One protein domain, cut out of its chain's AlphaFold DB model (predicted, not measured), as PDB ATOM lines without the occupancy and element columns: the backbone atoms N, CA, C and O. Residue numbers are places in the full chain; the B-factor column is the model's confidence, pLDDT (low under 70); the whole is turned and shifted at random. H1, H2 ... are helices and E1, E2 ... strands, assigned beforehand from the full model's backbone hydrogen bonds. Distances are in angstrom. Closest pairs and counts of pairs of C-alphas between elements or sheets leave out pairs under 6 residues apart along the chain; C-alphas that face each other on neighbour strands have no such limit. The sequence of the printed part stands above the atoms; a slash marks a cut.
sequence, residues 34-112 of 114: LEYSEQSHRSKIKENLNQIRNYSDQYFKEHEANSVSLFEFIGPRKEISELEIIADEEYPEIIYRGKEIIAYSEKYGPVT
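What this domain is: This is residues 34 to 112 of the 114 residues of an uncharacterized protein of Puniceicoccaceae bacterium (UniProt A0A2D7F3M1). One long, straight helix, H1, makes the length of the domain, and two small two-stranded hairpins sit one after the other along one side of it, E1 with E2 beside its later part and E3 with E4 beside its middle. A long loop, residues 70 to 93, joins E1 to E2 and has no named element. The printed part has 79 residues with one named helix and four named strands, in the order H1, E1, E2, E3, E4; both sheets, E1 - E2 and E3 - E4, are antiparallel, and the class is mixed, helices and strands. The whole is compact, with a radius of gyration of the C-alphas of 13.0 A, yet elongated in outline, spanning 44 by 27 by 16 A.

How they stand to each other: H1, residues 34 to 63, has every O i to N i+4 pair within hydrogen-bond range. E1, residues 67 to 69, comes closest to H1 at the C-alphas of Val 68 and Ser 56, 6.8 A apart. E2, residues 94 to 96, forms an antiparallel hairpin with E1, their directions at 156 degrees; N 68 and O 95 are 3.0 A apart, within hydrogen-bond range, and N 95 and O 68 are 2.9 A apart. The closest C-alphas of E2 and H1 are those of Ile 95 and Ser 56, 7.1 A. E3, residues 101 to 105, has its closest C-alpha to H1 at Ile 101, 6.8 A from that of Leu 49. E4, residues 109 to 112, forms an antiparallel hairpin with E3 at 157 degrees, with N 103 and O 111 2.9 A apart and N 109 and O 105 2.8 A apart, both within hydrogen-bond range. The closest C-alphas of E4 and H1 are those of Val 111 and Lys 46, 6.7 A. The closest C-alphas of E2 and E3 are those of Ile 95 and Ile 101, 6.8 A, while E1 is apart from E3 and E4, and E2 is apart from E4.

Where its parts are: H1 begins with C-alpha 34 at (81.509, 107.389, 154.492) and ends with C-alpha 63 at (98.083, 96.620, 115.747), 43.5 A away. E1 measures 7.0 A, E2 6.6 A, E3 13.5 A and E4 9.9 A from first to last C-alpha. E4 ends with C-alpha 112 at (95.033, 107.325, 137.580).

The domain as a whole: The two C-alphas farthest apart are those of Leu 34 and Glu 64, 43.9 A. The printed part has no cut. The link from E1 to E2 is long, 24 residues; those from H1 to E1, E2 to E3 and E3 to E4 are tight. The mean pLDDT of the printed part is 92.4, and no printed residue is under 70.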
ATOM      1  N   LEU A  34      81.244 106.424 155.558       91.75
ATOM      2  CA  LEU A  34      81.509 107.389 154.492       91.75
ATOM      3  C   LEU A  34      82.876 107.130 153.855       91.75
ATOM      4  O   LEU A  34      82.937 106.903 152.649       91.75
ATOM      5  N   GLU A  35      83.945 107.064 154.648       91.25
ATOM      6  CA  GLU A  35      85.299 106.824 154.135       91.25
ATOM      7  C   GLU A  35      85.407 105.492 153.377       91.25
ATOM      8  O   GLU A  35      85.976 105.434 152.285       91.25
ATOM      9  N   TYR A  36      84.790 104.429 153.899       91.94
ATOM     10  CA  TYR A  36      84.761 103.127 153.234       91.94
ATOM     11  C   TYR A  36      84.065 103.189 151.867       91.94
ATOM     12  O   TYR A  36      84.556 102.614 150.893       91.94
ATOM     13  N   SER A  37      82.944 103.912 151.768       90.25
ATOM     14  CA  SER A  37      82.245 104.095 150.491       90.25
ATOM     15  C   SER A  37      83.106 104.844 149.472       90.25
ATOM     16  O   SER A  37      83.181 104.444 148.315       90.25
ATOM     17  N   GLU A  38      83.837 105.874 149.905       92.38
ATOM     18  CA  GLU A  38      84.711 106.649 149.024       92.38
ATOM     19  C   GLU A  38      85.894 105.829 148.517       92.38
ATOM     20  O   GLU A  38      86.211 105.870 147.326       92.38
ATOM     21  N   GLN A  39      86.517 105.039 149.390       92.19
ATOM     22  CA  GLN A  39      87.575 104.113 148.994       92.19
ATOM     23  C   GLN A  39      87.050 103.050 148.026       92.19
ATOM     24  O   GLN A  39      87.701 102.766 147.019       92.19
ATOM     25  N   SER A  40      85.861 102.500 148.286       92.75
ATOM     26  CA  SER A  40      85.215 101.530 147.399       92.75
ATOM     27  C   SER A  40      84.952 102.122 146.013       92.75
ATOM     28  O   SER A  40      85.307 101.506 145.007       92.75
ATOM     29  N   HIS A  41      84.424 103.346 145.940       94.12
ATOM     30  CA  HIS A  41      84.183 104.033 144.672       94.12
ATOM     31  C   HIS A  41      85.484 104.291 143.906       94.12
ATOM     32  O   HIS A  41      85.588 103.925 142.738       94.12
ATOM     33  N   ARG A  42      86.519 104.829 144.567       93.88
ATOM     34  CA  ARG A  42      87.843 105.017 143.949       93.88
ATOM     35  C   ARG A  42      88.435 103.702 143.447       93.88
ATOM     36  O   ARG A  42      89.039 103.675 142.380       93.88
ATOM     37  N   SER A  43      88.259 102.620 144.203       93.62
ATOM     38  CA  SER A  43      88.724 101.285 143.823       93.62
ATOM     39  C   SER A  43      88.034 100.785 142.557       93.62
ATOM     40  O   SER A  43      88.697 100.231 141.688       93.62
ATOM     41  N   LYS A  44      86.723 100.996 142.427       94.31
ATOM     42  CA  LYS A  44      85.980 100.612 141.225       94.31
ATOM     43  C   LYS A  44      86.333 101.480 140.006       94.31
ATOM     44  O   LYS A  44      86.557 100.927 138.937       94.31
ATOM     45  N   ILE A  45      86.496 102.799 140.166       95.19
ATOM     46  CA  ILE A  45      86.990 103.681 139.083       95.19
ATOM     47  C   ILE A  45      88.373 103.210 138.608       95.19
ATOM     48  O   ILE A  45      88.650 103.129 137.412       95.19
ATOM     49  N   LYS A  46      89.250 102.852 139.551       95.19
ATOM     50  CA  LYS A  46      90.568 102.297 139.236       95.19
ATOM     51  C   LYS A  46      90.472 100.961 138.503       95.19
ATOM     52  O   LYS A  46      91.258 100.720 137.594       95.19
ATOM     53  N   GLU A  47      89.524 100.109 138.874       94.44
ATOM     54  CA  GLU A  47      89.286  98.843 138.183       94.44
ATOM     55  C   GLU A  47      88.826  99.059 136.737       94.44
ATOM     56  O   GLU A  47      89.388  98.455 135.826       94.44
ATOM     57  N   ASN A  48      87.907  99.996 136.499       94.50
ATOM     58  CA  ASN A  48      87.515 100.404 135.149       94.50
ATOM     59  C   ASN A  48      88.728 100.885 134.333       94.50
ATOM     60  O   ASN A  48      88.948 100.438 133.207       94.50
ATOM     61  N   LEU A  49      89.573 101.740 134.917       95.38
ATOM     62  CA  LEU A  49      90.814 102.192 134.280       95.38
ATOM     63  C   LEU A  49      91.790 101.038 133.993       95.38
ATOM     64  O   LEU A  49      92.396 101.012 132.921       95.38
ATOM     65  N   ASN A  50      91.926 100.070 134.903       94.94
ATOM     66  CA  ASN A  50      92.748  98.875 134.688       94.94
ATOM     67  C   ASN A  50      92.218  98.036 133.521       94.94
ATOM     68  O   ASN A  50      93.004  97.555 132.708       94.94
ATOM     69  N   GLN A  51      90.897  97.865 133.412       94.38
ATOM     70  CA  GLN A  51      90.290  97.148 132.291       94.38
ATOM     71  C   GLN A  51      90.608  97.848 130.970       94.38
ATOM     72  O   GLN A  51      91.135  97.214 130.055       94.38
ATOM     73  N   ILE A  52      90.397  99.165 130.899       94.44
ATOM     74  CA  ILE A  52      90.738  99.973 129.720       94.44
ATOM     75  C   ILE A  52      92.223  99.818 129.370       94.44
ATOM     76  O   ILE A  52      92.553  99.598 128.204       94.44
ATOM     77  N   ARG A  53      93.122  99.895 130.359       94.75
ATOM     78  CA  ARG A  53      94.568  99.702 130.161       94.75
ATOM     79  C   ARG A  53      94.876  98.329 129.579       94.75
ATOM     80  O   ARG A  53      95.597  98.254 128.590       94.75
ATOM     81  N   ASN A  54      94.320  97.267 130.151       94.25
ATOM     82  CA  ASN A  54      94.584  95.898 129.713       94.25
ATOM     83  C   ASN A  54      94.192  95.687 128.243       94.25
ATOM     84  O   ASN A  54      94.994  95.164 127.466       94.25
ATOM     85  N   TYR A  55      93.004  96.150 127.840       94.50
ATOM     86  CA  TYR A  55      92.561  96.060 126.445       94.50
ATOM     87  C   TYR A  55      93.361  96.981 125.516       94.50
ATOM     88  O   TYR A  55      93.738  96.567 124.420       94.50
ATOM     89  N   SER A  56      93.706  98.189 125.968       94.44
ATOM     90  CA  SER A  56      94.559  99.113 125.206       94.44
ATOM     91  C   SER A  56      95.939  98.519 124.939       94.44
ATOM     92  O   SER A  56      96.421  98.538 123.808       94.44
ATOM     93  N   ASP A  57      96.572  97.939 125.955       94.25
ATOM     94  CA  ASP A  57      97.892  97.325 125.838       94.25
ATOM     95  C   ASP A  57      97.874  96.097 124.927       94.25
ATOM     96  O   ASP A  57      98.833  95.868 124.184       94.25
ATOM     97  N   GLN A  58      96.794  95.315 124.956       93.88
ATOM     98  CA  GLN A  58      96.590  94.228 124.006       93.88
ATOM     99  C   GLN A  58      96.450  94.770 122.576       93.88
ATOM    100  O   GLN A  58      97.186  94.337 121.688       93.88
ATOM    101  N   TYR A  59      95.603  95.777 122.366       94.94
ATOM    102  CA  TYR A  59      95.414  96.411 121.061       94.94
ATOM    103  C   TYR A  59      96.730  96.945 120.485       94.94
ATOM    104  O   TYR A  59      97.048  96.729 119.314       94.94
ATOM    105  N   PHE A  60      97.546  97.589 121.320       95.62
ATOM    106  CA  PHE A  60      98.863  98.100 120.945       95.62
ATOM    107  C   PHE A  60      99.842  96.990 120.543       95.62
ATOM    108  O   PHE A  60     100.649  97.190 119.631       95.62
ATOM    109  N   LYS A  61      99.790  95.822 121.185       93.94
ATOM    110  CA  LYS A  61     100.616  94.669 120.795       93.94
ATOM    111  C   LYS A  61     100.191  94.087 119.448       93.94
ATOM    112  O   LYS A  61     101.052  93.665 118.690       93.94
ATOM    113  N   GLU A  62      98.894  94.081 119.157       94.50
ATOM    114  CA  GLU A  62      98.333  93.473 117.945       94.50
ATOM    115  C   GLU A  62      98.436  94.372 116.704       94.50
ATOM    116  O   GLU A  62      98.705  93.882 115.611       94.50
ATOM    117  N   HIS A  63      98.244  95.683 116.867       93.50
ATOM    118  CA  HIS A  63      98.083  96.620 115.747       93.50
ATOM    119  C   HIS A  63      99.271  97.574 115.563       93.50
ATOM    120  O   HIS A  63      99.202  98.479 114.735       93.50
ATOM    121  N   GLU A  64     100.328  97.443 116.377       91.19
ATOM    122  CA  GLU A  64     101.481  98.364 116.420       91.19
ATOM    123  C   GLU A  64     101.093  99.857 116.560       91.19
ATOM    124  O   GLU A  64     101.871 100.764 116.267       91.19
ATOM    125  N   ALA A  65      99.887 100.132 117.069       92.62
ATOM    126  CA  ALA A  65      99.339 101.478 117.201       92.62
ATOM    127  C   ALA A  65      99.875 102.211 118.444       92.62
ATOM    128  O   ALA A  65     100.174 101.599 119.472       92.62
ATOM    129  N   ASN A  66      99.954 103.542 118.378       94.12
ATOM    130  CA  ASN A  66     100.392 104.386 119.502       94.12
ATOM    131  C   ASN A  66      99.237 105.042 120.270       94.12
ATOM    132  O   ASN A  66      99.453 105.601 121.348       94.12
ATOM    133  N   SER A  67      98.026 104.974 119.723       95.44
ATOM    134  CA  SER A  67      96.811 105.478 120.348       95.44
ATOM    135  C   SER A  67      95.605 104.655 119.923       95.44
ATOM    136  O   SER A  67      95.594 104.114 118.818       95.44
ATOM    137  N   VAL A  68      94.600 104.582 120.785       95.62
ATOM    138  CA  VAL A  68      93.329 103.899 120.529       95.62
ATOM    139  C   VAL A  68      92.198 104.704 121.152       95.62
ATOM    140  O   VAL A  68      92.391 105.355 122.181       95.62
ATOM    141  N   SER A  69      91.034 104.707 120.507       95.62
ATOM    142  CA  SER A  69      89.850 105.336 121.083       95.62
ATOM    143  C   SER A  69      89.212 104.409 122.109       95.62
ATOM    144  O   SER A  69      89.095 103.210 121.872       95.62
ATOM    145  N   LEU A  70      88.734 104.966 123.218       93.31
ATOM    146  CA  LEU A  70      87.978 104.230 124.227       93.31
ATOM    147  C   LEU A  70      86.733 103.545 123.634       93.31
ATOM    148  O   LEU A  70      86.381 102.436 124.033       93.31
ATOM    149  N   PHE A  71      86.110 104.163 122.627       91.75
ATOM    150  CA  PHE A  71      84.954 103.608 121.918       91.75
ATOM    151  C   PHE A  71      85.274 102.331 121.127       91.75
ATOM    152  O   PHE A  71      84.356 101.622 120.716       91.75
ATOM    153  N   GLU A  72      86.554 101.995 120.934       91.19
ATOM    154  CA  GLU A  72      86.919 100.692 120.383       91.19
ATOM    155  C   GLU A  72      86.690  99.548 121.366       91.19
ATOM    156  O   GLU A  72      86.474  98.430 120.906       91.19
ATOM    157  N   PHE A  73      86.670  99.819 122.673       90.56
ATOM    158  CA  PHE A  73      86.508  98.803 123.717       90.56
ATOM    159  C   PHE A  73      85.130  98.807 124.364       90.56
ATOM    160  O   PHE A  73      84.738  97.790 124.926       90.56
ATOM    161  N   ILE A  74      84.394  99.921 124.307       90.88
ATOM    162  CA  ILE A  74      83.101 100.057 124.988       90.88
ATOM    163  C   ILE A  74      81.936  99.890 124.015       90.88
ATOM    164  O   ILE A  74      81.844 100.591 123.007       90.88
ATOM    165  N   GLY A  75      80.992  99.011 124.354       88.62
ATOM    166  CA  GLY A  75      79.691  98.927 123.700       88.62
ATOM    167  C   GLY A  75      79.061  97.531 123.735       88.62
ATOM    168  O   GLY A  75      79.698  96.562 124.140       88.62
ATOM    169  N   PRO A  76      77.832  97.371 123.206       80.25
ATOM    170  CA  PRO A  76      76.998  96.169 123.390       80.25
ATOM    171  C   PRO A  76      77.589  94.851 122.864       80.25
ATOM    172  O   PRO A  76      77.018  93.784 123.074       80.25
ATOM    173  N   ARG A  77      78.673  94.925 122.086       85.81
ATOM    174  CA  ARG A  77      79.371  93.787 121.465       85.81
ATOM    175  C   ARG A  77      80.893  93.948 121.495       85.81
ATOM    176  O   ARG A  77      81.580  93.328 120.689       85.81
ATOM    177  N   LYS A  78      81.391  94.835 122.352       89.25
ATOM    178  CA  LYS A  78      82.816  95.083 122.542       89.25
ATOM    179  C   LYS A  78      83.297  94.373 123.808       89.25
ATOM    180  O   LYS A  78      82.511  93.751 124.525       89.25
ATOM    181  N   GLU A  79      84.594  94.442 124.047       87.75
ATOM    182  CA  GLU A  79      85.298  93.818 125.164       87.75
ATOM    183  C   GLU A  79      84.737  94.275 126.515       87.75
ATOM    184  O   GLU A  79      84.538  93.461 127.416       87.75
ATOM    185  N   ILE A  80      84.422  95.564 126.623       87.00
ATOM    186  CA  ILE A  80      83.747  96.182 127.756       87.00
ATOM    187  C   ILE A  80      82.308  96.469 127.320       87.00
ATOM    188  O   ILE A  80      82.051  97.332 126.484       87.00
ATOM    189  N   SER A  81      81.340  95.743 127.880       82.31
ATOM    190  CA  SER A  81      79.929  95.950 127.517       82.31
ATOM    191  C   SER A  81      79.432  97.343 127.914       82.31
ATOM    192  O   SER A  81      78.742  97.998 127.134       82.31
ATOM    193  N   GLU A  82      79.818  97.791 129.108       84.12
ATOM    194  CA  GLU A  82      79.516  99.104 129.676       84.12
ATOM    195  C   GLU A  82      80.498  99.379 130.827       84.12
ATOM    196  O   GLU A  82      80.906  98.443 131.520       84.12
ATOM    197  N   LEU A  83      80.891 100.640 131.026       86.38
ATOM    198  CA  LEU A  83      81.628 101.052 132.222       86.38
ATOM    199  C   LEU A  83      80.637 101.441 133.318       86.38
ATOM    200  O   LEU A  83      79.738 102.246 133.081       86.38
ATOM    201  N   GLU A  84      80.816 100.905 134.526       88.75
ATOM    202  CA  GLU A  84      80.039 101.342 135.690       88.75
ATOM    203  C   GLU A  84      80.466 102.772 136.061       88.75
ATOM    204  O   GLU A  84      81.586 102.955 136.534       88.75
ATOM    205  N   ILE A  85      79.589 103.762 135.850       90.12
ATOM    206  CA  ILE A  85      79.792 105.149 136.304       90.12
ATOM    207  C   ILE A  85      79.322 105.269 137.754       90.12
ATOM    208  O   ILE A  85      78.184 104.914 138.071       90.12
ATOM    209  N   ILE A  86      80.185 105.749 138.647       90.69
ATOM    210  CA  ILE A  86      79.976 105.638 140.103       90.69
ATOM    211  C   ILE A  86      79.854 106.996 140.778       90.69
ATOM    212  O   ILE A  86      79.104 107.147 141.745       90.69
ATOM    213  N   ALA A  87      80.624 107.971 140.318       89.94
ATOM    214  CA  ALA A  87      80.685 109.305 140.894       89.94
ATOM    215  C   ALA A  87      80.879 110.354 139.802       89.94
ATOM    216  O   ALA A  87      81.770 111.206 139.915       89.94
ATOM    217  N   ASP A  88      80.044 110.238 138.765       90.38
ATOM    218  CA  ASP A  88      80.004 111.118 137.597       90.38
ATOM    219  C   ASP A  88      81.398 111.329 136.999       90.38
ATOM    220  O   ASP A  88      81.805 112.445 136.679       90.38
ATOM    221  N   GLU A  89      82.183 110.251 136.937       94.25
ATOM    222  CA  GLU A  89      83.540 110.315 136.433       94.25
ATOM    223  C   GLU A  89      83.615 110.239 134.904       94.25
ATOM    224  O   GLU A  89      82.906 109.472 134.252       94.25
ATOM    225  N   GLU A  90      84.538 111.010 134.339       94.56
ATOM    226  CA  GLU A  90      84.831 111.052 132.913       94.56
ATOM    227  C   GLU A  90      86.127 110.298 132.613       94.56
ATOM    228  O   GLU A  90      87.171 110.538 133.230       94.56
ATOM    229  N   TYR A  91      86.059 109.389 131.641       94.12
ATOM    230  CA  TYR A  91      87.194 108.608 131.148       94.12
ATOM    231  C   TYR A  91      87.765 109.243 129.870       94.12
ATOM    232  O   TYR A  91      87.030 109.885 129.118       94.12
ATOM    233  N   PRO A  92      89.064 109.062 129.572       93.81
ATOM    234  CA  PRO A  92      89.669 109.691 128.409       93.81
ATOM    235  C   PRO A  92      89.203 109.014 127.119       93.81
ATOM    236  O   PRO A  92      89.289 107.796 126.980       93.81
ATOM    237  N   GLU A  93      88.783 109.809 126.136       94.38
ATOM    238  CA  GLU A  93      88.329 109.294 124.836       94.38
ATOM    239  C   GLU A  93      89.449 108.638 124.018       94.38
ATOM    240  O   GLU A  93      89.186 107.762 123.191       94.38
ATOM    241  N   ILE A  94      90.697 109.074 124.224       95.50
ATOM    242  CA  ILE A  94      91.882 108.582 123.517       95.50
ATOM    243  C   ILE A  94      92.913 108.118 124.540       95.50
ATOM    244  O   ILE A  94      93.394 108.900 125.363       95.50
ATOM    245  N   ILE A  95      93.303 106.849 124.440       96.25
ATOM    246  CA  ILE A  95      94.368 106.248 125.237       96.25
ATOM    247  C   ILE A  95      95.652 106.231 124.415       96.25
ATOM    248  O   ILE A  95      95.645 105.846 123.247       96.25
ATOM    249  N   TYR A  96      96.770 106.613 125.032       96.00
ATOM    250  CA  TYR A  96      98.095 106.579 124.415       96.00
ATOM    251  C   TYR A  96      98.960 105.473 125.019       96.00
ATOM    252  O   TYR A  96      98.955 105.243 126.232       96.00
ATOM    253  N   ARG A  97      99.764 104.822 124.175       93.62
ATOM    254  CA  ARG A  97     100.723 103.801 124.607       93.62
ATOM    255  C   ARG A  97     101.739 104.400 125.585       93.62
ATOM    256  O   ARG A  97     102.356 105.423 125.290       93.62
ATOM    257  N   GLY A  98     101.929 103.745 126.731       90.75
ATOM    258  CA  GLY A  98     102.943 104.118 127.725       90.75
ATOM    259  C   GLY A  98     102.705 105.451 128.446       90.75
ATOM    260  O   GLY A  98     103.605 105.930 129.129       90.75
ATOM    261  N   LYS A  99     101.524 106.063 128.295       93.94
ATOM    262  CA  LYS A  99     101.105 107.233 129.080       93.94
ATOM    263  C   LYS A  99     100.019 106.835 130.053       93.94
ATOM    264  O   LYS A  99      99.153 106.065 129.668       93.94
ATOM    265  N   GLU A 100     100.037 107.413 131.244       94.69
ATOM    266  CA  GLU A 100      99.012 107.237 132.275       94.69
ATOM    267  C   GLU A 100      97.590 107.508 131.748       94.69
ATOM    268  O   GLU A 100      97.372 108.443 130.971       94.69
ATOM    269  N   ILE A 101      96.631 106.679 132.171       95.19
ATOM    270  CA  ILE A 101      95.196 106.884 131.937       95.19
ATOM    271  C   ILE A 101      94.625 107.578 133.168       95.19
ATOM    272  O   ILE A 101      94.865 107.138 134.294       95.19
ATOM    273  N   ILE A 102      93.875 108.655 132.952       95.19
ATOM    274  CA  ILE A 102      93.327 109.499 134.015       95.19
ATOM    275  C   ILE A 102      91.816 109.574 133.834       95.19
ATOM    276  O   ILE A 102      91.366 110.027 132.784       95.19
ATOM    277  N   ALA A 103      91.059 109.170 134.851       95.44
ATOM    278  CA  ALA A 103      89.646 109.512 134.977       95.44
ATOM    279  C   ALA A 103      89.485 110.705 135.924       95.44
ATOM    280  O   ALA A 103      90.202 110.805 136.925       95.44
ATOM    281  N   TYR A 104      88.540 111.592 135.630       94.56
ATOM    282  CA  TYR A 104      88.227 112.745 136.471       94.56
ATOM    283  C   TYR A 104      86.836 112.604 137.069       94.56
ATOM    284  O   TYR A 104      85.873 112.470 136.336       94.56
ATOM    285  N   SER A 105      86.730 112.671 138.394       92.44
ATOM    286  CA  SER A 105      85.451 112.764 139.107       92.44
ATOM    287  C   SER A 105      85.390 114.096 139.841       92.44
ATOM    288  O   SER A 105      86.367 114.473 140.492       92.44
ATOM    289  N   GLU A 106      84.249 114.783 139.818       88.81
ATOM    290  CA  GLU A 106      84.065 116.005 140.617       88.81
ATOM    291  C   GLU A 106      84.272 115.740 142.115       88.81
ATOM    292  O   GLU A 106      84.872 116.544 142.831       88.81
ATOM    293  N   LYS A 107      83.818 114.574 142.589       88.62
ATOM    294  CA  LYS A 107      83.874 114.197 144.003       88.62
ATOM    295  C   LYS A 107      85.265 113.739 144.440       88.62
ATOM    296  O   LYS A 107      85.676 113.999 145.568       88.62
ATOM    297  N   TYR A 108      85.979 113.023 143.572       89.00
ATOM    298  CA  TYR A 108      87.225 112.340 143.936       89.00
ATOM    299  C   TYR A 108      88.488 112.944 143.309       89.00
ATOM    300  O   TYR A 108      89.598 112.566 143.701       89.00
ATOM    301  N   GLY A 109      88.350 113.899 142.393       90.88
ATOM    302  CA  GLY A 109      89.461 114.434 141.614       90.88
ATOM    303  C   GLY A 109      90.026 113.400 140.630       90.88
ATOM    304  O   GLY A 109      89.320 112.457 140.259       90.88
ATOM    305  N   PRO A 110      91.293 113.556 140.199       93.00
ATOM    306  CA  PRO A 110      91.913 112.629 139.263       93.00
ATOM    307  C   PRO A 110      92.182 111.268 139.918       93.00
ATOM    308  O   PRO A 110      92.780 111.179 140.994       93.00
ATOM    309  N   VAL A 111      91.779 110.199 139.237       93.56
ATOM    310  CA  VAL A 111      92.140 108.809 139.543       93.56
ATOM    311  C   VAL A 111      92.934 108.274 138.365       93.56
ATOM    312  O   VAL A 111      92.521 108.442 137.219       93.56
ATOM    313  N   THR A 112      94.079 107.652 138.636       93.31
ATOM    314  CA  THR A 112      95.033 107.325 137.580       93.31
ATOM    315  C   THR A 112      95.554 105.897 137.634       93.31
ATOM    316  O   THR A 112      95.597 105.259 138.695       93.31
TER     317      THR A 112